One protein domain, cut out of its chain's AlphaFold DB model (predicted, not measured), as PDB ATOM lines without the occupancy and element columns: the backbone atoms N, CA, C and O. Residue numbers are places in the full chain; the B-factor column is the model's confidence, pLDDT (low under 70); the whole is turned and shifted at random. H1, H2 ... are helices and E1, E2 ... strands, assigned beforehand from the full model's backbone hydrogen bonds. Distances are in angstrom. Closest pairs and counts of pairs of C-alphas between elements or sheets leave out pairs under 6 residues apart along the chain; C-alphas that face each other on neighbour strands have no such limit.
ATOM      1  N   VAL A   5      11.751  38.153 -19.892       86.12
ATOM      2  CA  VAL A   5      12.301  37.756 -21.190       86.12
ATOM      3  C   VAL A   5      11.420  36.679 -21.791       86.12
ATOM      4  O   VAL A   5      11.260  35.615 -21.190       86.12
ATOM      5  N   TYR A   6      10.916  36.915 -22.998       87.06
ATOM      6  CA  TYR A   6      10.127  35.941 -23.747       87.06
ATOM      7  C   TYR A   6      10.828  35.627 -25.067       87.06
ATOM      8  O   TYR A   6      11.104  36.521 -25.862       87.06
ATOM      9  N   GLN A   7      11.196  34.355 -25.251       89.06
ATOM     10  CA  GLN A   7      11.960  33.851 -26.406       89.06
ATOM     11  C   GLN A   7      13.189  34.714 -26.785       89.06
ATOM     12  O   GLN A   7      13.533  34.864 -27.954       89.06
ATOM     13  N   GLY A   8      13.879  35.271 -25.783       89.38
ATOM     14  CA  GLY A   8      15.091  36.079 -25.972       89.38
ATOM     15  C   GLY A   8      14.860  37.580 -26.170       89.38
ATOM     16  O   GLY A   8      15.831  38.295 -26.406       89.38
ATOM     17  N   ILE A   9      13.619  38.058 -26.057       91.94
ATOM     18  CA  ILE A   9      13.260  39.477 -26.156       91.94
ATOM     19  C   ILE A   9      12.846  40.006 -24.779       91.94
ATOM     20  O   ILE A   9      12.019  39.393 -24.102       91.94
ATOM     21  N   ASP A  10      13.418  41.141 -24.374       93.25
ATOM     22  CA  ASP A  10      13.125  41.804 -23.100       93.25
ATOM     23  C   ASP A  10      11.849  42.658 -23.189       93.25
ATOM     24  O   ASP A  10      11.750  43.559 -24.021       93.25
ATOM     25  N   PHE A  11      10.909  42.438 -22.268       88.31
ATOM     26  CA  PHE A  11       9.704  43.253 -22.098       88.31
ATOM     27  C   PHE A  11       9.714  43.927 -20.726       88.31
ATOM     28  O   PHE A  11       9.515  43.251 -19.711       88.31
ATOM     29  N   PRO A  12       9.907  45.259 -20.649       83.81
ATOM     30  CA  PRO A  12      10.007  45.975 -19.377       83.81
ATOM     31  C   PRO A  12       8.788  45.829 -18.457       83.81
ATOM     32  O   PRO A  12       8.940  45.881 -17.233       83.81
ATOM     33  N   GLN A  13       7.591  45.641 -19.023       81.56
ATOM     34  CA  GLN A  13       6.365  45.424 -18.251       81.56
ATOM     35  C   GLN A  13       5.996  43.942 -18.068       81.56
ATOM     36  O   GLN A  13       5.036  43.638 -17.363       81.56
ATOM     37  N   GLY A  14       6.778  43.013 -18.623       86.38
ATOM     38  CA  GLY A  14       6.493  41.581 -18.566       86.38
ATOM     39  C   GLY A  14       5.204  41.225 -19.306       86.38
ATOM     40  O   GLY A  14       4.938  41.759 -20.380       86.38
ATOM     41  N   ALA A  15       4.390  40.332 -18.742       82.38
ATOM     42  CA  ALA A  15       3.195  39.807 -19.408       82.38
ATOM     43  C   ALA A  15       2.146  40.876 -19.789       82.38
ATOM     44  O   ALA A  15       1.408  40.681 -20.748       82.38
ATOM     45  N   SER A  16       2.100  42.025 -19.104       84.50
ATOM     46  CA  SER A  16       1.185  43.128 -19.451       84.50
ATOM     47  C   SER A  16       1.643  43.945 -20.666       84.50
ATOM     48  O   SER A  16       1.047  44.962 -21.002       84.50
ATOM     49  N   SER A  17       2.758  43.577 -21.300       86.31
ATOM     50  CA  SER A  17       3.175  44.156 -22.577       86.31
ATOM     51  C   SER A  17       2.383  43.603 -23.765       86.31
ATOM     52  O   SER A  17       2.462  44.174 -24.851       86.31
ATOM     53  N   PHE A  18       1.653  42.503 -23.599       91.00
ATOM     54  CA  PHE A  18       1.054  41.761 -24.703       91.00
ATOM     55  C   PHE A  18      -0.391  42.159 -24.974       91.00
ATOM     56  O   PHE A  18      -1.104  42.593 -24.074       91.00
ATOM     57  N   ALA A  19      -0.818  42.005 -26.226       87.12
ATOM     58  CA  ALA A  19      -2.207  42.218 -26.604       87.12
ATOM     59  C   ALA A  19      -3.118  41.220 -25.874       87.12
ATOM     60  O   ALA A  19      -2.785  40.043 -25.726       87.12
ATOM     61  N   ASP A  20      -4.283  41.688 -25.441       81.31
ATOM     62  CA  ASP A  20      -5.184  40.956 -24.544       81.31
ATOM     63  C   ASP A  20      -6.627  40.885 -25.069       81.31
ATOM     64  O   ASP A  20      -7.499  40.266 -24.449       81.31
ATOM     65  N   ARG A  21      -6.884  41.470 -26.246       83.31
ATOM     66  CA  ARG A  21      -8.173  41.381 -26.929       83.31
ATOM     67  C   ARG A  21      -8.024  41.271 -28.441       83.31
ATOM     68  O   ARG A  21      -7.369  42.090 -29.077       83.31
ATOM     69  N   VAL A  22      -8.739  40.318 -29.032       76.75
ATOM     70  CA  VAL A  22      -9.013  40.313 -30.475       76.75
ATOM     71  C   VAL A  22     -10.184  41.249 -30.747       76.75
ATOM     72  O   VAL A  22     -11.244  41.120 -30.135       76.75
ATOM     73  N   VAL A  23      -9.998  42.185 -31.672       78.12
ATOM     74  CA  VAL A  23     -11.075  43.035 -32.195       78.12
ATOM     75  C   VAL A  23     -11.773  42.327 -33.348       78.12
ATOM     76  O   VAL A  23     -13.000  42.246 -33.370       78.12
ATOM     77  N   SER A  24     -10.998  41.796 -34.293       81.06
ATOM     78  CA  SER A  24     -11.510  40.998 -35.404       81.06
ATOM     79  C   SER A  24     -10.420  40.122 -36.015       81.06
ATOM     80  O   SER A  24      -9.229  40.418 -35.927       81.06
ATOM     81  N   LEU A  25     -10.852  39.037 -36.655       86.12
ATOM     82  CA  LEU A  25     -10.046  38.257 -37.581       86.12
ATOM     83  C   LEU A  25     -10.904  37.967 -38.808       86.12
ATOM     84  O   LEU A  25     -11.874  37.212 -38.741       86.12
ATOM     85  N   GLU A  26     -10.546  38.580 -39.925       85.12
ATOM     86  CA  GLU A  26     -11.245  38.418 -41.195       85.12
ATOM     87  C   GLU A  26     -10.289  37.801 -42.202       85.12
ATOM     88  O   GLU A  26      -9.199  38.320 -42.406       85.12
ATOM     89  N   TYR A  27     -10.673  36.695 -42.844       85.19
ATOM     90  CA  TYR A  27      -9.784  36.033 -43.802       85.19
ATOM     91  C   TYR A  27      -9.817  36.652 -45.196       85.19
ATOM     92  O   TYR A  27      -8.873  36.461 -45.944       85.19
ATOM     93  N   ASN A  28     -10.873  37.381 -45.563       87.25
ATOM     94  CA  ASN A  28     -10.986  38.101 -46.842       87.25
ATOM     95  C   ASN A  28     -10.684  37.278 -48.108       87.25
ATOM     96  O   ASN A  28     -10.422  37.850 -49.152       87.25
ATOM     97  N   GLY A  29     -10.764  35.948 -48.051       83.88
ATOM     98  CA  GLY A  29     -10.415  35.069 -49.172       83.88
ATOM     99  C   GLY A  29      -9.087  34.329 -49.006       83.88
ATOM    100  O   GLY A  29      -8.843  33.395 -49.766       83.88
ATOM    101  N   ALA A  30      -8.281  34.657 -47.992       90.62
ATOM    102  CA  ALA A  30      -7.103  33.889 -47.617       90.62
ATOM    103  C   ALA A  30      -7.472  32.431 -47.279       90.62
ATOM    104  O   ALA A  30      -8.496  32.135 -46.648       90.62
ATOM    105  N   THR A  31      -6.640  31.505 -47.755       93.19
ATOM    106  CA  THR A  31      -6.947  30.065 -47.804       93.19
ATOM    107  C   THR A  31      -5.994  29.234 -46.943       93.19
ATOM    108  O   THR A  31      -5.155  29.777 -46.236       93.19
ATOM    109  N   ASN A  32      -6.134  27.902 -46.982       93.62
ATOM    110  CA  ASN A  32      -5.231  26.937 -46.335       93.62
ATOM    111  C   ASN A  32      -5.129  27.022 -44.806       93.62
ATOM    112  O   ASN A  32      -4.218  26.457 -44.218       93.62
ATOM    113  N   VAL A  33      -6.110  27.638 -44.155       88.94
ATOM    114  CA  VAL A  33      -6.215  27.692 -42.695       88.94
ATOM    115  C   VAL A  33      -7.516  27.060 -42.216       88.94
ATOM    116  O   VAL A  33      -8.592  27.310 -42.781       88.94
ATOM    117  N   SER A  34      -7.445  26.212 -41.191       79.56
ATOM    118  CA  SER A  34      -8.602  25.465 -40.679       79.56
ATOM    119  C   SER A  34      -8.453  25.066 -39.211       79.56
ATOM    120  O   SER A  34      -7.361  25.100 -38.659       79.56
ATOM    121  N   GLY A  35      -9.561  24.655 -38.589       84.38
ATOM    122  CA  GLY A  35      -9.554  24.152 -37.217       84.38
ATOM    123  C   GLY A  35      -9.133  25.216 -36.208       84.38
ATOM    124  O   GLY A  35      -9.573  26.362 -36.279       84.38
ATOM    125  N   GLU A  36      -8.282  24.813 -35.273       76.19
ATOM    126  CA  GLU A  36      -7.814  25.655 -34.175       76.19
ATOM    127  C   GLU A  36      -6.945  26.838 -34.630       76.19
ATOM    128  O   GLU A  36      -6.935  27.874 -33.978       76.19
ATOM    129  N   TYR A  37      -6.318  26.742 -35.805       83.31
ATOM    130  CA  TYR A  37      -5.507  27.809 -36.402       83.31
ATOM    131  C   TYR A  37      -6.333  29.004 -36.908       83.31
ATOM    132  O   TYR A  37      -5.768  29.990 -37.371       83.31
ATOM    133  N   ARG A  38      -7.672  28.932 -36.822       83.75
ATOM    134  CA  ARG A  38      -8.591  30.062 -37.062       83.75
ATOM    135  C   ARG A  38      -8.961  30.837 -35.800       83.75
ATOM    136  O   ARG A  38      -9.710  31.809 -35.885       83.75
ATOM    137  N   ASP A  39      -8.493  30.396 -34.638       81.31
ATOM    138  CA  ASP A  39      -8.803  31.031 -33.367       81.31
ATOM    139  C   ASP A  39      -7.837  32.187 -33.092       81.31
ATOM    140  O   ASP A  39      -6.734  31.988 -32.590       81.31
ATOM    141  N   GLY A  40      -8.271  33.413 -33.395       77.44
ATOM    142  CA  GLY A  40      -7.480  34.623 -33.153       77.44
ATOM    143  C   GLY A  40      -7.068  34.830 -31.695       77.44
ATOM    144  O   GLY A  40      -6.103  35.550 -31.449       77.44
ATOM    145  N   SER A  41      -7.754  34.209 -30.724       85.19
ATOM    146  CA  SER A  41      -7.381  34.335 -29.309       85.19
ATOM    147  C   SER A  41      -6.019  33.710 -28.994       85.19
ATOM    148  O   SER A  41      -5.404  34.068 -27.995       85.19
ATOM    149  N   ARG A  42      -5.507  32.852 -29.886       86.38
ATOM    150  CA  ARG A  42      -4.181  32.230 -29.793       86.38
ATOM    151  C   ARG A  42      -3.012  33.169 -30.076       86.38
ATOM    152  O   ARG A  42      -1.887  32.741 -29.910       86.38
ATOM    153  N   ALA A  43      -3.272  34.405 -30.505       83.56
ATOM    154  CA  ALA A  43      -2.253  35.454 -30.631       83.56
ATOM    155  C   ALA A  43      -2.177  36.381 -29.399       83.56
ATOM    156  O   ALA A  43      -1.485  37.404 -29.440       83.56
ATOM    157  N   LEU A  44      -2.967  36.108 -28.353       85.81
ATOM    158  CA  LEU A  44      -3.069  36.953 -27.165       85.81
ATOM    159  C   LEU A  44      -2.178  36.450 -26.031       85.81
ATOM    160  O   LEU A  44      -1.988  35.252 -25.848       85.81
ATOM    161  N   GLY A  45      -1.735  37.380 -25.188       86.31
ATOM    162  CA  GLY A  45      -0.881  37.072 -24.050       86.31
ATOM    163  C   GLY A  45       0.568  36.791 -24.446       86.31
ATOM    164  O   GLY A  45       1.042  37.212 -25.499       86.31
ATOM    165  N   ILE A  46       1.297  36.147 -23.533       89.31
ATOM    166  CA  ILE A  46       2.713  35.814 -23.723       89.31
ATOM    167  C   ILE A  46       2.865  34.682 -24.749       89.31
ATOM    168  O   ILE A  46       1.984  33.828 -24.810       89.31
ATOM    169  N   PRO A  47       3.987  34.615 -25.489       87.69
ATOM    170  CA  PRO A  47       4.211  33.534 -26.437       87.69
ATOM    171  C   PRO A  47       4.292  32.189 -25.709       87.69
ATOM    172  O   PRO A  47       5.115  32.010 -24.801       87.69
ATOM    173  N   ASP A  48       3.455  31.244 -26.122       86.75
ATOM    174  CA  ASP A  48       3.336  29.908 -25.532       86.75
ATOM    175  C   ASP A  48       3.433  28.779 -26.577       86.75
ATOM    176  O   ASP A  48       3.492  27.598 -26.221       86.75
ATOM    177  N   GLY A  49       3.540  29.144 -27.859       86.75
ATOM    178  CA  GLY A  49       3.649  28.238 -28.996       86.75
ATOM    179  C   GLY A  49       2.304  27.845 -29.611       86.75
ATOM    180  O   GLY A  49       2.289  27.252 -30.698       86.75
ATOM    181  N   ASN A  50       1.181  28.179 -28.968       85.25
ATOM    182  CA  ASN A  50      -0.112  28.198 -29.638       85.25
ATOM    183  C   ASN A  50      -0.127  29.370 -30.619       85.25
ATOM    184  O   ASN A  50       0.500  30.390 -30.387       85.25
ATOM    185  N   HIS A  51      -0.806  29.222 -31.751       91.31
ATOM    186  CA  HIS A  51      -0.839  30.289 -32.746       91.31
ATOM    187  C   HIS A  51      -2.135  30.290 -33.543       91.31
ATOM    188  O   HIS A  51      -2.841  29.278 -33.646       91.31
ATOM    189  N   VAL A  52      -2.409  31.451 -34.124       92.88
ATOM    190  CA  VAL A  52      -3.383  31.648 -35.195       92.88
ATOM    191  C   VAL A  52      -2.641  31.829 -36.512       92.88
ATOM    192  O   VAL A  52      -1.649  32.551 -36.563       92.88
ATOM    193  N   SER A  53      -3.135  31.229 -37.589       95.56
ATOM    194  CA  SER A  53      -2.555  31.430 -38.918       95.56
ATOM    195  C   SER A  53      -3.362  32.456 -39.702       95.56
ATOM    196  O   SER A  53      -4.602  32.430 -39.715       95.56
ATOM    197  N   LEU A  54      -2.672  33.360 -40.391       95.44
ATOM    198  CA  LEU A  54      -3.309  34.406 -41.191       95.44
ATOM    199  C   LEU A  54      -3.883  33.889 -42.522       95.44
ATOM    200  O   LEU A  54      -4.700  34.575 -43.136       95.44
ATOM    201  N   GLY A  55      -3.579  32.663 -42.938       95.00
ATOM    202  CA  GLY A  55      -4.012  32.112 -44.223       95.00
ATOM    203  C   GLY A  55      -3.181  32.650 -45.389       95.00
ATOM    204  O   GLY A  55      -2.590  33.723 -45.308       95.00
ATOM    205  N   ASN A  56      -3.189  31.926 -46.507       94.94
ATOM    206  CA  ASN A  56      -2.432  32.302 -47.703       94.94
ATOM    207  C   ASN A  56      -3.256  33.297 -48.518       94.94
ATOM    208  O   ASN A  56      -4.302  32.917 -49.067       94.94
ATOM    209  N   ALA A  57      -2.787  34.533 -48.632       93.44
ATOM    210  CA  ALA A  57      -3.375  35.546 -49.490       93.44
ATOM    211  C   ALA A  57      -2.887  35.395 -50.937       93.44
ATOM    212  O   ALA A  57      -1.706  35.177 -51.206       93.44
ATOM    213  N   SER A  58      -3.795  35.550 -51.903       92.25
ATOM    214  CA  SER A  58      -3.425  35.641 -53.324       92.25
ATOM    215  C   SER A  58      -2.929  37.033 -53.720       92.25
ATOM    216  O   SER A  58      -2.205  37.177 -54.703       92.25
ATOM    217  N   ASP A  59      -3.372  38.054 -52.990       93.69
ATOM    218  CA  ASP A  59      -3.104  39.469 -53.221       93.69
ATOM    219  C   ASP A  59      -3.512  40.290 -51.982       93.69
ATOM    220  O   ASP A  59      -4.105  39.775 -51.032       93.69
ATOM    221  N   GLU A  60      -3.202  41.588 -51.991       89.00
ATOM    222  CA  GLU A  60      -3.480  42.482 -50.865       89.00
ATOM    223  C   GLU A  60      -4.974  42.708 -50.618       89.00
ATOM    224  O   GLU A  60      -5.337  43.119 -49.520       89.00
ATOM    225  N   MET A  61      -5.858  42.484 -51.592       88.31
ATOM    226  CA  MET A  61      -7.304  42.633 -51.400       88.31
ATOM    227  C   MET A  61      -7.889  41.402 -50.711       88.31
ATOM    228  O   MET A  61      -8.767  41.537 -49.863       88.31
ATOM    229  N   ASN A  62      -7.356  40.223 -51.033       87.62
ATOM    230  CA  ASN A  62      -7.778  38.947 -50.470       87.62
ATOM    231  C   ASN A  62      -6.994  38.535 -49.214       87.62
ATOM    232  O   ASN A  62      -7.201  37.447 -48.677       87.62
ATOM    233  N   SER A  63      -6.085  39.388 -48.735       92.50
ATOM    234  CA  SER A  63      -5.351  39.130 -47.503       92.50
ATOM    235  C   SER A  63      -6.228  39.294 -46.275       92.50
ATOM    236  O   SER A  63      -6.948  40.292 -46.117       92.50
ATOM    237  N   SER A  64      -6.045  38.362 -45.347       89.69
ATOM    238  CA  SER A  64      -6.612  38.431 -44.015       89.69
ATOM    239  C   SER A  64      -6.218  39.704 -43.267       89.69
ATOM    240  O   SER A  64      -5.310  40.447 -43.660       89.69
ATOM    241  N   ALA A  65      -6.956  39.970 -42.197       88.25
ATOM    242  CA  ALA A  65      -6.708  41.036 -41.250       88.25
ATOM    243  C   ALA A  65      -7.016  40.538 -39.835       88.25
ATOM    244  O   ALA A  65      -8.180  40.370 -39.471       88.25
ATOM    245  N   LEU A  66      -5.963  40.318 -39.047       94.12
ATOM    246  CA  LEU A  66      -6.052  40.162 -37.599       94.12
ATOM    247  C   LEU A  66      -5.892  41.538 -36.964       94.12
ATOM    248  O   LEU A  66      -4.852  42.172 -37.136       94.12
ATOM    249  N   ILE A  67      -6.898  41.996 -36.227       90.25
ATOM    250  CA  ILE A  67      -6.821  43.214 -35.427       90.25
ATOM    251  C   ILE A  67      -6.853  42.828 -33.956       90.25
ATOM    252  O   ILE A  67      -7.842  42.272 -33.473       90.25
ATOM    253  N   VAL A  68      -5.787  43.174 -33.243       83.62
ATOM    254  CA  VAL A  68      -5.693  43.021 -31.793       83.62
ATOM    255  C   VAL A  68      -5.618  44.370 -31.110       83.62
ATOM    256  O   VAL A  68      -5.332  45.405 -31.721       83.62
ATOM    257  N   GLU A  69      -5.868  44.339 -29.816       87.88
ATOM    258  CA  GLU A  69      -5.879  45.498 -28.963       87.88
ATOM    259  C   GLU A  69      -5.088  45.259 -27.687       87.88
ATOM    260  O   GLU A  69      -5.140  44.193 -27.077       87.88
ATOM    261  N   PHE A  70      -4.398  46.319 -27.297       84.31
ATOM    262  CA  PHE A  70      -3.799  46.528 -25.996       84.31
ATOM    263  C   PHE A  70      -4.844  47.213 -25.104       84.31
ATOM    264  O   PHE A  70      -5.053  48.423 -25.231       84.31
ATOM    265  N   VAL A  71      -5.593  46.471 -24.278       79.50
ATOM    266  CA  VAL A  71      -6.653  47.058 -23.439       79.50
ATOM    267  C   VAL A  71      -6.049  47.729 -22.210       79.50
ATOM    268  O   VAL A  71      -6.371  48.893 -21.933       79.50
ATOM    269  N   ASP A  72      -5.177  47.020 -21.495       76.75
ATOM    270  CA  ASP A  72      -4.558  47.450 -20.237       76.75
ATOM    271  C   ASP A  72      -3.266  48.273 -20.415       76.75
ATOM    272  O   ASP A  72      -2.860  49.009 -19.509       76.75
ATOM    273  N   ASN A  73      -2.671  48.232 -21.602       81.56
ATOM    274  CA  ASN A  73      -1.468  48.964 -21.967       81.56
ATOM    275  C   ASN A  73      -1.621  49.695 -23.318       81.56
ATOM    276  O   ASN A  73      -2.675  49.683 -23.953       81.56
ATOM    277  N   ARG A  74      -0.592  50.433 -23.734       90.88
ATOM    278  CA  ARG A  74      -0.504  51.088 -25.046       90.88
ATOM    279  C   ARG A  74       0.910  50.967 -25.587       90.88
ATOM    280  O   ARG A  74       1.864  51.129 -24.825       90.88
ATOM    281  N   LEU A  75       1.021  50.759 -26.894       96.56
ATOM    282  CA  LEU A  75       2.281  50.813 -27.627       96.56
ATOM    283  C   LEU A  75       2.718  52.275 -27.788       96.56
ATOM    284  O   LEU A  75       1.931  53.123 -28.216       96.56
ATOM    285  N   VAL A  76       3.969  52.565 -27.450       94.75
ATOM    286  CA  VAL A  76       4.592  53.888 -27.562       94.75
ATOM    287  C   VAL A  76       5.987  53.771 -28.152       94.75
ATOM    288  O   VAL A  76       6.621  52.730 -28.032       94.75
ATOM    289  N   ASP A  77       6.455  54.862 -28.744       96.62
ATOM    290  CA  ASP A  77       7.824  55.008 -29.234       96.62
ATOM    291  C   ASP A  77       8.805  55.209 -28.061       96.62
ATOM    292  O   ASP A  77       8.657  56.139 -27.256       96.62
ATOM    293  N   VAL A  78       9.789  54.318 -27.945       94.25
ATOM    294  CA  VAL A  78      10.916  54.358 -27.010       94.25
ATOM    295  C   VAL A  78      12.228  54.113 -27.771       94.25
ATOM    296  O   VAL A  78      12.229  53.652 -28.904       94.25
ATOM    297  N   PRO A  79      13.406  54.402 -27.185       94.44
ATOM    298  CA  PRO A  79      14.663  54.120 -27.870       94.44
ATOM    299  C   PRO A  79      14.847  52.624 -28.189       94.44
ATOM    300  O   PRO A  79      15.076  51.821 -27.283       94.44
ATOM    301  N   GLY A  80      14.849  52.278 -29.479       94.88
ATOM    302  CA  GLY A  80      15.074  50.918 -29.971       94.88
ATOM    303  C   GLY A  80      13.799  50.288 -30.537       94.88
ATOM    304  O   GLY A  80      12.929  51.002 -31.007       94.88
ATOM    305  N   PRO A  81      13.696  48.950 -30.574       95.94
ATOM    306  CA  PRO A  81      12.472  48.294 -31.017       95.94
ATOM    307  C   PRO A  81      11.324  48.457 -30.012       95.94
ATOM    308  O   PRO A  81      11.514  48.243 -28.818       95.94
ATOM    309  N   ASP A  82      10.123  48.737 -30.515       97.75
ATOM    310  CA  ASP A  82       8.929  49.048 -29.719       97.75
ATOM    311  C   ASP A  82       7.860  47.964 -29.777       97.75
ATOM    312  O   ASP A  82       7.133  47.756 -28.810       97.75
ATOM    313  N   LEU A  83       7.745  47.274 -30.909       98.12
ATOM    314  CA  LEU A  83       6.754  46.231 -31.153       98.12
ATOM    315  C   LEU A  83       7.472  44.972 -31.617       98.12
ATOM    316  O   LEU A  83       8.403  45.043 -32.419       98.12
ATOM    317  N   TYR A  84       7.021  43.817 -31.144       97.50
ATOM    318  CA  TYR A  84       7.527  42.525 -31.580       97.50
ATOM    319  C   TYR A  84       6.377  41.568 -31.876       97.50
ATOM    320  O   TYR A  84       5.442  41.455 -31.080       97.50
ATOM    321  N   ILE A  85       6.464  40.875 -33.010       97.88
ATOM    322  CA  ILE A  85       5.500  39.855 -33.424       97.88
ATOM    323  C   ILE A  85       6.169  38.486 -33.319       97.88
ATOM    324  O   ILE A  85       7.180  38.219 -33.971       97.88
ATOM    325  N   PHE A  86       5.625  37.621 -32.474       95.25
ATOM    326  CA  PHE A  86       6.080  36.246 -32.339       95.25
ATOM    327  C   PHE A  86       5.383  35.389 -33.384       95.25
ATOM    328  O   PHE A  86       4.157  35.351 -33.445       95.25
ATOM    329  N   GLU A  87       6.189  34.709 -34.195       93.38
ATOM    330  CA  GLU A  87       5.720  33.760 -35.199       93.38
ATOM    331  C   GLU A  87       6.312  32.376 -34.942       93.38
ATOM    332  O   GLU A  87       7.498  32.242 -34.601       93.38
ATOM    333  N   VAL A  88       5.503  31.348 -35.159       89.81
ATOM    334  CA  VAL A  88       5.905  29.943 -35.083       89.81
ATOM    335  C   VAL A  88       6.184  29.421 -36.494       89.81
ATOM    336  O   VAL A  88       5.761  29.987 -37.489       89.81
ATOM    337  N   GLY A  89       6.961  28.346 -36.589       86.50
ATOM    338  CA  GLY A  89       7.158  27.638 -37.848       86.50
ATOM    339  C   GLY A  89       8.444  28.005 -38.602       86.50
ATOM    340  O   GLY A  89       9.110  29.001 -38.315       86.50
ATOM    341  N   PRO A  90       8.867  27.130 -39.534       81.69
ATOM    342  CA  PRO A  90      10.130  27.271 -40.258       81.69
ATOM    343  C   PRO A  90      10.014  28.107 -41.540       81.69
ATOM    344  O   PRO A  90      11.036  28.413 -42.159       81.69
ATOM    345  N   ALA A  91       8.792  28.403 -41.990       85.75
ATOM    346  CA  ALA A  91       8.564  29.174 -43.199       85.75
ATOM    347  C   ALA A  91       8.930  30.647 -42.961       85.75
ATOM    348  O   ALA A  91       8.759  31.191 -41.874       85.75
ATOM    349  N   VAL A  92       9.497  31.287 -43.984       87.06
ATOM    350  CA  VAL A  92       9.766  32.729 -43.965       87.06
ATOM    351  C   VAL A  92       8.596  33.397 -44.660       87.06
ATOM    352  O   VAL A  92       8.646  33.613 -45.872       87.06
ATOM    353  N   GLU A  93       7.555  33.646 -43.883       89.12
ATOM    354  CA  GLU A  93       6.307  34.260 -44.325       89.12
ATOM    355  C   GLU A  93       6.356  35.738 -43.945       89.12
ATOM    356  O   GLU A  93       6.909  36.111 -42.905       89.12
ATOM    357  N   ALA A  94       5.902  36.599 -44.849       92.75
ATOM    358  CA  ALA A  94       5.953  38.033 -44.639       92.75
ATOM    359  C   ALA A  94       4.608  38.530 -44.104       92.75
ATOM    360  O   ALA A  94       3.554  38.161 -44.608       92.75
ATOM    361  N   THR A  95       4.658  39.429 -43.124       95.31
ATOM    362  CA  THR A  95       3.471  39.982 -42.465       95.31
ATOM    363  C   THR A  95       3.494  41.498 -42.588       95.31
ATOM    364  O   THR A  95       4.455  42.148 -42.174       95.31
ATOM    365  N   ASN A  96       2.446  42.090 -43.155       96.25
ATOM    366  CA  ASN A  96       2.226  43.533 -43.111       96.25
ATOM    367  C   ASN A  96       1.734  43.943 -41.722       96.25
ATOM    368  O   ASN A  96       0.810  43.330 -41.184       96.25
ATOM    369  N   VAL A  97       2.311  45.012 -41.177       97.75
ATOM    370  CA  VAL A  97       2.006  45.530 -39.843       97.75
ATOM    371  C   VAL A  97       1.475  46.951 -39.959       97.75
ATOM    372  O   VAL A  97       2.105  47.812 -40.573       97.75
ATOM    373  N   ALA A  98       0.347  47.218 -39.310       96.56
ATOM    374  CA  ALA A  98      -0.180  48.562 -39.133       96.56
ATOM    375  C   ALA A  98      -0.572  48.812 -37.677       96.56
ATOM    376  O   ALA A  98      -0.930  47.884 -36.951       96.56
ATOM    377  N   ILE A  99      -0.552  50.075 -37.261       97.94
ATOM    378  CA  ILE A  99      -0.950  50.495 -35.911       97.94
ATOM    379  C   ILE A  99      -2.006  51.592 -35.957       97.94
ATOM    380  O   ILE A  99      -2.093  52.355 -36.921       97.94
ATOM    381  N   SER A 100      -2.815  51.683 -34.905       90.38
ATOM    382  CA  SER A 100      -3.846  52.711 -34.780       90.38
ATOM    383  C   SER A 100      -4.093  53.107 -33.325       90.38
ATOM    384  O   SER A 100      -3.946  52.309 -32.397       90.38
ATOM    385  N   THR A 101      -4.476  54.363 -33.113       84.19
ATOM    386  CA  THR A 101      -4.920  54.880 -31.814       84.19
ATOM    387  C   THR A 101      -6.426  54.672 -31.599       84.19
ATOM    388  O   THR A 101      -6.861  54.546 -30.455       84.19
ATOM    389  N   ASP A 102      -7.218  54.597 -32.676       77.81
ATOM    390  CA  ASP A 102      -8.689  54.637 -32.652       77.81
ATOM    391  C   ASP A 102      -9.388  53.498 -33.425       77.81
ATOM    392  O   ASP A 102     -10.605  53.338 -33.321       77.81
ATOM    393  N   GLY A 103      -8.631  52.692 -34.172       80.50
ATOM    394  CA  GLY A 103      -9.129  51.602 -35.014       80.50
ATOM    395  C   GLY A 103      -9.711  52.065 -36.355       80.50
ATOM    396  O   GLY A 103     -10.166  51.231 -37.138       80.50
ATOM    397  N   GLN A 104      -9.693  53.371 -36.641       76.94
ATOM    398  CA  GLN A 104     -10.217  53.983 -37.865       76.94
ATOM    399  C   GLN A 104      -9.080  54.457 -38.769       76.94
ATOM    400  O   GLN A 104      -9.019  54.082 -39.942       76.94
ATOM    401  N   GLN A 105      -8.156  55.251 -38.225       81.69
ATOM    402  CA  GLN A 105      -6.969  55.694 -38.942       81.69
ATOM    403  C   GLN A 105      -5.815  54.731 -38.673       81.69
ATOM    404  O   GLN A 105      -5.412  54.531 -37.528       81.69
ATOM    405  N   TRP A 106      -5.264  54.159 -39.741       90.38
ATOM    406  CA  TRP A 106      -4.186  53.177 -39.678       90.38
ATOM    407  C   TRP A 106      -2.890  53.755 -40.241       90.38
ATOM    408  O   TRP A 106      -2.896  54.379 -41.302       90.38
ATOM    409  N   TYR A 107      -1.787  53.526 -39.530       93.81
ATOM    410  CA  TYR A 107      -0.433  53.836 -39.976       93.81
ATOM    411  C   TYR A 107       0.240  52.537 -40.406       93.81
ATOM    412  O   TYR A 107       0.477  51.660 -39.576       93.81
ATOM    413  N   GLU A 108       0.513  52.410 -41.700       95.50
ATOM    414  CA  GLU A 108       1.187  51.245 -42.270       95.50
ATOM    415  C   GLU A 108       2.687  51.313 -41.952       95.50
ATOM    416  O   GLU A 108       3.374  52.253 -42.355       95.50
ATOM    417  N   LEU A 109       3.201  50.314 -41.233       94.56
ATOM    418  CA  LEU A 109       4.612  50.215 -40.837       94.56
ATOM    419  C   LEU A 109       5.432  49.360 -41.820       94.56
ATOM    420  O   LEU A 109       6.633  49.153 -41.647       94.56
ATOM    421  N   GLY A 110       4.789  48.868 -42.879       91.38
ATOM    422  CA  GLY A 110       5.389  47.970 -43.857       91.38
ATOM    423  C   GLY A 110       5.386  46.520 -43.382       91.38
ATOM    424  O   GLY A 110       4.525  46.111 -42.604       91.38
ATOM    425  N   ARG A 111       6.335  45.728 -43.887       91.88
ATOM    426  CA  ARG A 111       6.370  44.276 -43.670       91.88
ATOM    427  C   ARG A 111       7.509  43.826 -42.760       91.88
ATOM    428  O   ARG A 111       8.636  44.315 -42.875       91.88
ATOM    429  N   ILE A 112       7.220  42.823 -41.946       92.75
ATOM    430  CA  ILE A 112       8.178  42.012 -41.192       92.75
ATOM    431  C   ILE A 112       8.297  40.631 -41.849       92.75
ATOM    432  O   ILE A 112       7.377  40.207 -42.541       92.75
ATOM    433  N   GLN A 113       9.442  39.961 -41.702       87.56
ATOM    434  CA  GLN A 113       9.647  38.592 -42.198       87.56
ATOM    435  C   GLN A 113      10.927  37.979 -41.619       87.56
ATOM    436  O   GLN A 113      11.931  38.671 -41.395       87.56
ATOM    437  N   GLY A 114      10.944  36.654 -41.475       81.19
ATOM    438  CA  GLY A 114      12.139  35.906 -41.081       81.19
ATOM    439  C   GLY A 114      12.673  36.355 -39.720       81.19
ATOM    440  O   GLY A 114      11.947  36.328 -38.733       81.19
ATOM    441  N   ALA A 115      13.944  36.768 -39.659       75.06
ATOM    442  CA  ALA A 115      14.565  37.252 -38.420       75.06
ATOM    443  C   ALA A 115      14.141  38.683 -38.034       75.06
ATOM    444  O   ALA A 115      14.347  39.103 -36.895       75.06
ATOM    445  N   THR A 116      13.561  39.446 -38.963       79.56
ATOM    446  CA  THR A 116      13.099  40.812 -38.704       79.56
ATOM    447  C   THR A 116      11.651  40.751 -38.253       79.56
ATOM    448  O   THR A 116      10.754  40.791 -39.086       79.56
ATOM    449  N   ARG A 117      11.449  40.639 -36.938       87.94
ATOM    450  CA  ARG A 117      10.133  40.536 -36.276       87.94
ATOM    451  C   ARG A 117       9.820  41.701 -35.339       87.94
ATOM    452  O   ARG A 117       8.776  41.741 -34.698       87.94
ATOM    453  N   SER A 118      10.751  42.644 -35.262       94.69
ATOM    454  CA  SER A 118      10.673  43.819 -34.412       94.69
ATOM    455  C   SER A 118      10.455  45.078 -35.246       94.69
ATOM    456  O   SER A 118      11.095  45.234 -36.291       94.69
ATOM    457  N   VAL A 119       9.645  46.002 -34.749       96.38
ATOM    458  CA  VAL A 119       9.402  47.311 -35.360       96.38
ATOM    459  C   VAL A 119       9.860  48.405 -34.403       96.38
ATOM    460  O   VAL A 119       9.578  48.345 -33.212       96.38
ATOM    461  N   ASP A 120      10.588  49.374 -34.947       96.75
ATOM    462  CA  ASP A 120      11.124  50.564 -34.278       96.75
ATOM    463  C   ASP A 120      10.384  51.773 -34.874       96.75
ATOM    464  O   ASP A 120      10.522  52.067 -36.068       96.75
ATOM    465  N   LEU A 121       9.509  52.380 -34.072       96.19
ATOM    466  CA  LEU A 121       8.559  53.425 -34.448       96.19
ATOM    467  C   LEU A 121       9.266  54.736 -34.784       96.19
ATOM    468  O   LEU A 121       8.814  55.446 -35.686       96.19
ATOM    469  N   ALA A 122      10.419  55.010 -34.170       95.50
ATOM    470  CA  ALA A 122      11.231  56.191 -34.460       95.50
ATOM    471  C   ALA A 122      11.718  56.254 -35.924       95.50
ATOM    472  O   ALA A 122      12.181  57.299 -36.386       95.50
ATOM    473  N   ARG A 123      11.608  55.157 -36.688       94.50
ATOM    474  CA  ARG A 123      11.935  55.110 -38.127       94.50
ATOM    475  C   ARG A 123      10.850  55.691 -39.033       94.50
ATOM    476  O   ARG A 123      11.098  55.858 -40.228       94.50
ATOM    477  N   PHE A 124       9.668  55.984 -38.498       93.94
ATOM    478  CA  PHE A 124       8.509  56.431 -39.263       93.94
ATOM    479  C   PHE A 124       8.194  57.897 -38.952       93.94
ATOM    480  O   PHE A 124       7.630  58.228 -37.914       93.94
ATOM    481  N   ASN A 125       8.524  58.787 -39.889       89.88
ATOM    482  CA  ASN A 125       8.399  60.239 -39.696       89.88
ATOM    483  C   ASN A 125       6.947  60.748 -39.634       89.88
ATOM    484  O   ASN A 125       6.715  61.867 -39.182       89.88
ATOM    485  N   ASP A 126       5.983  59.949 -40.097       90.62
ATOM    486  CA  ASP A 126       4.574  60.344 -40.210       90.62
ATOM    487  C   ASP A 126       3.747  59.976 -38.961       90.62
ATOM    488  O   ASP A 126       2.545  60.256 -38.893       90.62
ATOM    489  N   LEU A 127       4.376  59.345 -37.963       91.75
ATOM    490  CA  LEU A 127       3.735  58.996 -36.699       91.75
ATOM    491  C   LEU A 127       3.597  60.239 -35.802       91.75
ATOM    492  O   LEU A 127       4.570  60.975 -35.615       91.75
ATOM    493  N   PRO A 128       2.412  60.504 -35.214       89.88
ATOM    494  CA  PRO A 128       2.257  61.630 -34.306       89.88
ATOM    495  C   PRO A 128       3.163  61.476 -33.070       89.88
ATOM    496  O   PRO A 128       3.091  60.450 -32.387       89.88
ATOM    497  N   PRO A 129       3.975  62.493 -32.723       86.25
ATOM    498  CA  PRO A 129       4.851  62.423 -31.560       86.25
ATOM    499  C   PRO A 129       4.074  62.167 -30.265       86.25
ATOM    500  O   PRO A 129       3.081  62.840 -29.983       86.25
ATOM    501  N   GLY A 130       4.542  61.211 -29.460       85.38
ATOM    502  CA  GLY A 130       3.918  60.857 -28.182       85.38
ATOM    503  C   GLY A 130       2.566  60.143 -28.303       85.38
ATOM    504  O   GLY A 130       1.853  60.032 -27.302       85.38
ATOM    505  N   ALA A 131       2.194  59.674 -29.499       87.75
ATOM    506  CA  ALA A 131       1.009  58.850 -29.681       87.75
ATOM    507  C   ALA A 131       1.086  57.560 -28.852       87.75
ATOM    508  O   ALA A 131       2.145  56.959 -28.680       87.75
ATOM    509  N   GLN A 132      -0.076  57.140 -28.360       91.38
ATOM    510  CA  GLN A 132      -0.268  55.878 -27.656       91.38
ATOM    511  C   GLN A 132      -1.165  54.995 -28.512       91.38
ATOM    512  O   GLN A 132      -2.378  55.211 -28.588       91.38
ATOM    513  N   TYR A 133      -0.562  54.026 -29.189       94.00
ATOM    514  CA  TYR A 133      -1.262  53.138 -30.103       94.00
ATOM    515  C   TYR A 133      -1.948  52.021 -29.327       94.00
ATOM    516  O   TYR A 133      -1.367  51.378 -28.451       94.00
ATOM    517  N   ARG A 134      -3.226  51.832 -29.635       88.25
ATOM    518  CA  ARG A 134      -4.117  50.883 -28.967       88.25
ATOM    519  C   ARG A 134      -4.284  49.606 -29.775       88.25
ATOM    520  O   ARG A 134      -4.472  48.547 -29.191       88.25
ATOM    521  N   PHE A 135      -4.225  49.715 -31.096       92.50
ATOM    522  CA  PHE A 135      -4.525  48.624 -32.006       92.50
ATOM    523  C   PHE A 135      -3.324  48.293 -32.878       92.50
ATOM    524  O   PHE A 135      -2.620  49.193 -33.342       92.50
ATOM    525  N   VAL A 136      -3.158  47.002 -33.146       97.88
ATOM    526  CA  VAL A 136      -2.238  46.467 -34.152       97.88
ATOM    527  C   VAL A 136      -3.066  45.668 -35.144       97.88
ATOM    528  O   VAL A 136      -3.940  44.897 -34.747       97.88
ATOM    529  N   ARG A 137      -2.794  45.851 -36.434       97.62
ATOM    530  CA  ARG A 137      -3.359  45.050 -37.514       97.62
ATOM    531  C   ARG A 137      -2.244  44.302 -38.219       97.62
ATOM    532  O   ARG A 137      -1.291  44.927 -38.683       97.62
ATOM    533  N   LEU A 138      -2.405  42.991 -38.328       98.19
ATOM    534  CA  LEU A 138      -1.528  42.105 -39.079       98.19
ATOM    535  C   LEU A 138      -2.267  41.548 -40.289       98.19
ATOM    536  O   LEU A 138      -3.450  41.206 -40.204       98.19
ATOM    537  N   ARG A 139      -1.571  41.472 -41.420       95.69
ATOM    538  CA  ARG A 139      -2.079  40.899 -42.669       95.69
ATOM    539  C   ARG A 139      -0.987  40.055 -43.305       95.69
ATOM    540  O   ARG A 139       0.173  40.462 -43.263       95.69
ATOM    541  N   ASP A 140      -1.353  38.944 -43.926       95.00
ATOM    542  CA  ASP A 140      -0.427  38.220 -44.797       95.00
ATOM    543  C   ASP A 140       0.100  39.145 -45.916       95.00
ATOM    544  O   ASP A 140      -0.617  40.009 -46.436       95.00
ATOM    545  N   TYR A 141       1.377  39.014 -46.265       94.19
ATOM    546  CA  TYR A 141       1.959  39.702 -47.412       94.19
ATOM    547  C   TYR A 141       2.066  38.706 -48.578       94.19
ATOM    548  O   TYR A 141       2.851  37.763 -48.498       94.19
ATOM    549  N   PRO A 142       1.340  38.921 -49.690       91.25
ATOM    550  CA  PRO A 142       1.200  37.940 -50.768       91.25
ATOM    551  C   PRO A 142       2.463  37.861 -51.649       91.25
ATOM    552  O   PRO A 142       2.487  38.337 -52.786       91.25
ATOM    553  N   ASP A 143       3.538  37.261 -51.137       88.75
ATOM    554  CA  ASP A 143       4.808  37.053 -51.852       88.75
ATOM    555  C   ASP A 143       5.060  35.603 -52.286       88.75
ATOM    556  O   ASP A 143       6.148  35.278 -52.776       88.75
ATOM    557  N   TRP A 144       4.039  34.753 -52.147       82.81
ATOM    558  CA  TRP A 144       4.047  33.327 -52.485       82.81
ATOM    559  C   TRP A 144       4.970  32.462 -51.616       82.81
ATOM    560  O   TRP A 144       5.145  31.276 -51.911       82.81
ATOM    561  N   ARG A 145       5.549  33.010 -50.542       85.12
ATOM    562  CA  ARG A 145       6.292  32.242 -49.542       85.12
ATOM    563  C   ARG A 145       5.346  31.894 -48.419       85.12
ATOM    564  O   ARG A 145       5.114  32.694 -47.527       85.12
ATOM    565  N   THR A 146       4.781  30.699 -48.498       84.56
ATOM    566  CA  THR A 146       3.729  30.309 -47.573       84.56
ATOM    567  C   THR A 146       3.800  28.839 -47.192       84.56
ATOM    568  O   THR A 146       4.277  27.996 -47.960       84.56
ATOM    569  N   SER A 147       3.339  28.544 -45.987       89.38
ATOM    570  CA  SER A 147       3.038  27.218 -45.481       89.38
ATOM    571  C   SER A 147       1.744  26.653 -46.106       89.38
ATOM    572  O   SER A 147       1.059  27.269 -46.934       89.38
ATOM    573  N   GLY A 148       1.450  25.391 -45.787       90.25
ATOM    574  CA  GLY A 148       0.286  24.668 -46.297       90.25
ATOM    575  C   GLY A 148      -0.776  24.440 -45.226       90.25
ATOM    576  O   GLY A 148      -0.573  24.699 -44.046       90.25
ATOM    577  N   SER A 149      -1.905  23.869 -45.648       90.81
ATOM    578  CA  SER A 149      -2.971  23.453 -44.729       90.81
ATOM    579  C   SER A 149      -2.451  22.500 -43.642       90.81
ATOM    580  O   SER A 149      -1.697  21.580 -43.980       90.81
ATOM    581  N   PRO A 150      -2.872  22.652 -42.369       92.56
ATOM    582  CA  PRO A 150      -3.986  23.493 -41.893       92.56
ATOM    583  C   PRO A 150      -3.622  24.886 -41.350       92.56
ATOM    584  O   PRO A 150      -4.529  25.552 -40.847       92.56
ATOM    585  N   TYR A 151      -2.361  25.308 -41.445       90.38
ATOM    586  CA  TYR A 151      -1.812  26.529 -40.836       90.38
ATOM    587  C   TYR A 151      -1.152  27.427 -41.890       90.38
ATOM    588  O   TYR A 151      -0.040  27.896 -41.732       90.38
ATOM    589  N   GLY A 152      -1.821  27.608 -43.028       93.31
ATOM    590  CA  GLY A 152      -1.305  28.433 -44.111       93.31
ATOM    591  C   GLY A 152      -1.059  29.891 -43.697       93.31
ATOM    592  O   GLY A 152      -1.886  30.463 -42.986       93.31
ATOM    593  N   GLY A 153       0.006  30.507 -44.210       93.56
ATOM    594  CA  GLY A 153       0.343  31.911 -43.976       93.56
ATOM    595  C   GLY A 153       1.043  32.124 -42.630       93.56
ATOM    596  O   GLY A 153       1.264  31.164 -41.899       93.56
ATOM    597  N   PRO A 154       1.357  33.381 -42.270       94.94
ATOM    598  CA  PRO A 154       2.024  33.697 -41.013       94.94
ATOM    599  C   PRO A 154       1.305  33.134 -39.780       94.94
ATOM    600  O   PRO A 154       0.116  33.396 -39.571       94.94
ATOM    601  N   ASP A 155       2.057  32.410 -38.953       95.06
ATOM    602  CA  ASP A 155       1.601  31.715 -37.746       95.06
ATOM    603  C   ASP A 155       1.872  32.559 -36.490       95.06
ATOM    604  O   ASP A 155       2.924  32.440 -35.864       95.06
ATOM    605  N   ILE A 156       0.936  33.431 -36.116       96.44
ATOM    606  CA  ILE A 156       1.091  34.417 -35.036       96.44
ATOM    607  C   ILE A 156       0.828  33.787 -33.659       96.44
ATOM    608  O   ILE A 156      -0.294  33.368 -33.375       96.44
ATOM    609  N   ASP A 157       1.846  33.784 -32.799       95.81
ATOM    610  CA  ASP A 157       1.829  33.267 -31.414       95.81
ATOM    611  C   ASP A 157       1.552  34.380 -30.398       95.81
ATOM    612  O   ASP A 157       0.724  34.244 -29.508       95.81
ATOM    613  N   ALA A 158       2.182  35.543 -30.565       95.56
ATOM    614  CA  ALA A 158       1.970  36.666 -29.655       95.56
ATOM    615  C   ALA A 158       2.331  38.013 -30.281       95.56
ATOM    616  O   ALA A 158       3.168  38.114 -31.182       95.56
ATOM    617  N   ILE A 159       1.730  39.079 -29.754       98.00
ATOM    618  CA  ILE A 159       1.967  40.461 -30.183       98.00
ATOM    619  C   ILE A 159       2.308  41.291 -28.946       98.00
ATOM    620  O   ILE A 159       1.454  41.521 -28.089       98.00
ATOM    621  N   GLY A 160       3.566  41.725 -28.839       96.19
ATOM    622  CA  GLY A 160       4.095  42.378 -27.642       96.19
ATOM    623  C   GLY A 160       4.574  43.807 -27.887       96.19
ATOM    624  O   GLY A 160       5.396  44.049 -28.768       96.19
ATOM    625  N   ALA A 161       4.134  44.743 -27.047       96.94
ATOM    626  CA  ALA A 161       4.676  46.094 -26.955       96.94
ATOM    627  C   ALA A 161       5.893  46.127 -26.007       96.94
ATOM    628  O   ALA A 161       5.757  46.074 -24.781       96.94
ATOM    629  N   ILE A 162       7.094  46.225 -26.575       94.06
ATOM    630  CA  ILE A 162       8.345  46.505 -25.852       94.06
ATOM    631  C   ILE A 162       8.287  47.936 -25.302       94.06
ATOM    632  O   ILE A 162       8.434  48.160 -24.097       94.06
ATOM    633  N   GLY A 163       7.992  48.892 -26.186       91.06
ATOM    634  CA  GLY A 163       7.633  50.256 -25.835       91.06
ATOM    635  C   GLY A 163       6.202  50.275 -25.326       91.06
ATOM    636  O   GLY A 163       5.258  50.367 -26.104       91.06
ATOM    637  N   SER A 164       6.019  50.139 -24.015       91.12
ATOM    638  CA  SER A 164       4.690  50.044 -23.412       91.12
ATOM    639  C   SER A 164       4.512  51.053 -22.288       91.12
ATOM    640  O   SER A 164       5.414  51.259 -21.468       91.12
ATOM    641  N   VAL A 165       3.315  51.629 -22.199       85.50
ATOM    642  CA  VAL A 165       2.826  52.384 -21.038       85.50
ATOM    643  C   VAL A 165       1.489  51.813 -20.592       85.50
ATOM    644  O   VAL A 165       0.716  51.326 -21.410       85.50
ATOM    645  N   ALA A 166       1.204  51.871 -19.292       76.75
ATOM    646  CA  ALA A 166      -0.116  51.506 -18.796       76.75
ATOM    647  C   ALA A 166      -1.173  52.393 -19.466       76.75
ATOM    648  O   ALA A 166      -1.014  53.617 -19.540       76.75
ATOM    649  N   ALA A 167      -2.258  51.784 -19.933       70.75
ATOM    650  CA  ALA A 167      -3.389  52.540 -20.415       70.75
ATOM    651  C   ALA A 167      -3.948  53.347 -19.243       70.75
ATOM    652  O   ALA A 167      -4.256  52.800 -18.180       70.75
TER     653      ALA A 167
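What this domain is: This is residues 5 to 167 of the 329 residues of an uncharacterized protein of Synechococcus sp. PCC 7117 (UniProt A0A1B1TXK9). Little regular structure, yet a sandwich, two sheets face to face: the strongly twisted antiparallel sheet E2-E3-E8-E6-E7 and the smaller antiparallel pair E5-E9, with H3 packed on both. The 163 printed residues run E1 H1 E2 H2 H3, then E3 to E10; mostly strand, with 65 residues in named elements. The whole is compact, radius of gyration of the C-alphas 14.4 A, spanning 40 by 31 by 27 A.

Where its parts are: Find C-alpha 21 at (-8.173, 41.381, -26.929), where E2 (21 to 26) begins; E3 is 65 to 69, E8 135 to 140, E6 94 to 100 (20.2 A), E7 107 to 113. E5 is 83 to 88, E9 155 to 161 (18.2 A). E1 is 9 to 11, H1 14 to 17, H2 35 to 38, H3 40 to 43, E4 73 to 75; E10 (164 to 166) ends at (-0.116, 51.506, -18.796).

How they stand to each other: Look between E8 and E6 for N 137 and O 98, 2.8 A; between E5 and E9 for N 84 and O 160, 2.9 A. H3 and E9 come closest at C-alphas 43 and 158, 4.5 A. E9 runs on into E10 at 65 degrees, antiparallel neighbour of E4. H1, H2 and H3 are too short for an O i to N i+4 pair.

The domain as a whole: The C-alphas of Pro 129 and Ser 149, farthest apart, are 41.9 A apart. Links H3 to E3, E7 to E8 and E8 to E9 are long. The printed part has no cut, and no printed residue is under 70.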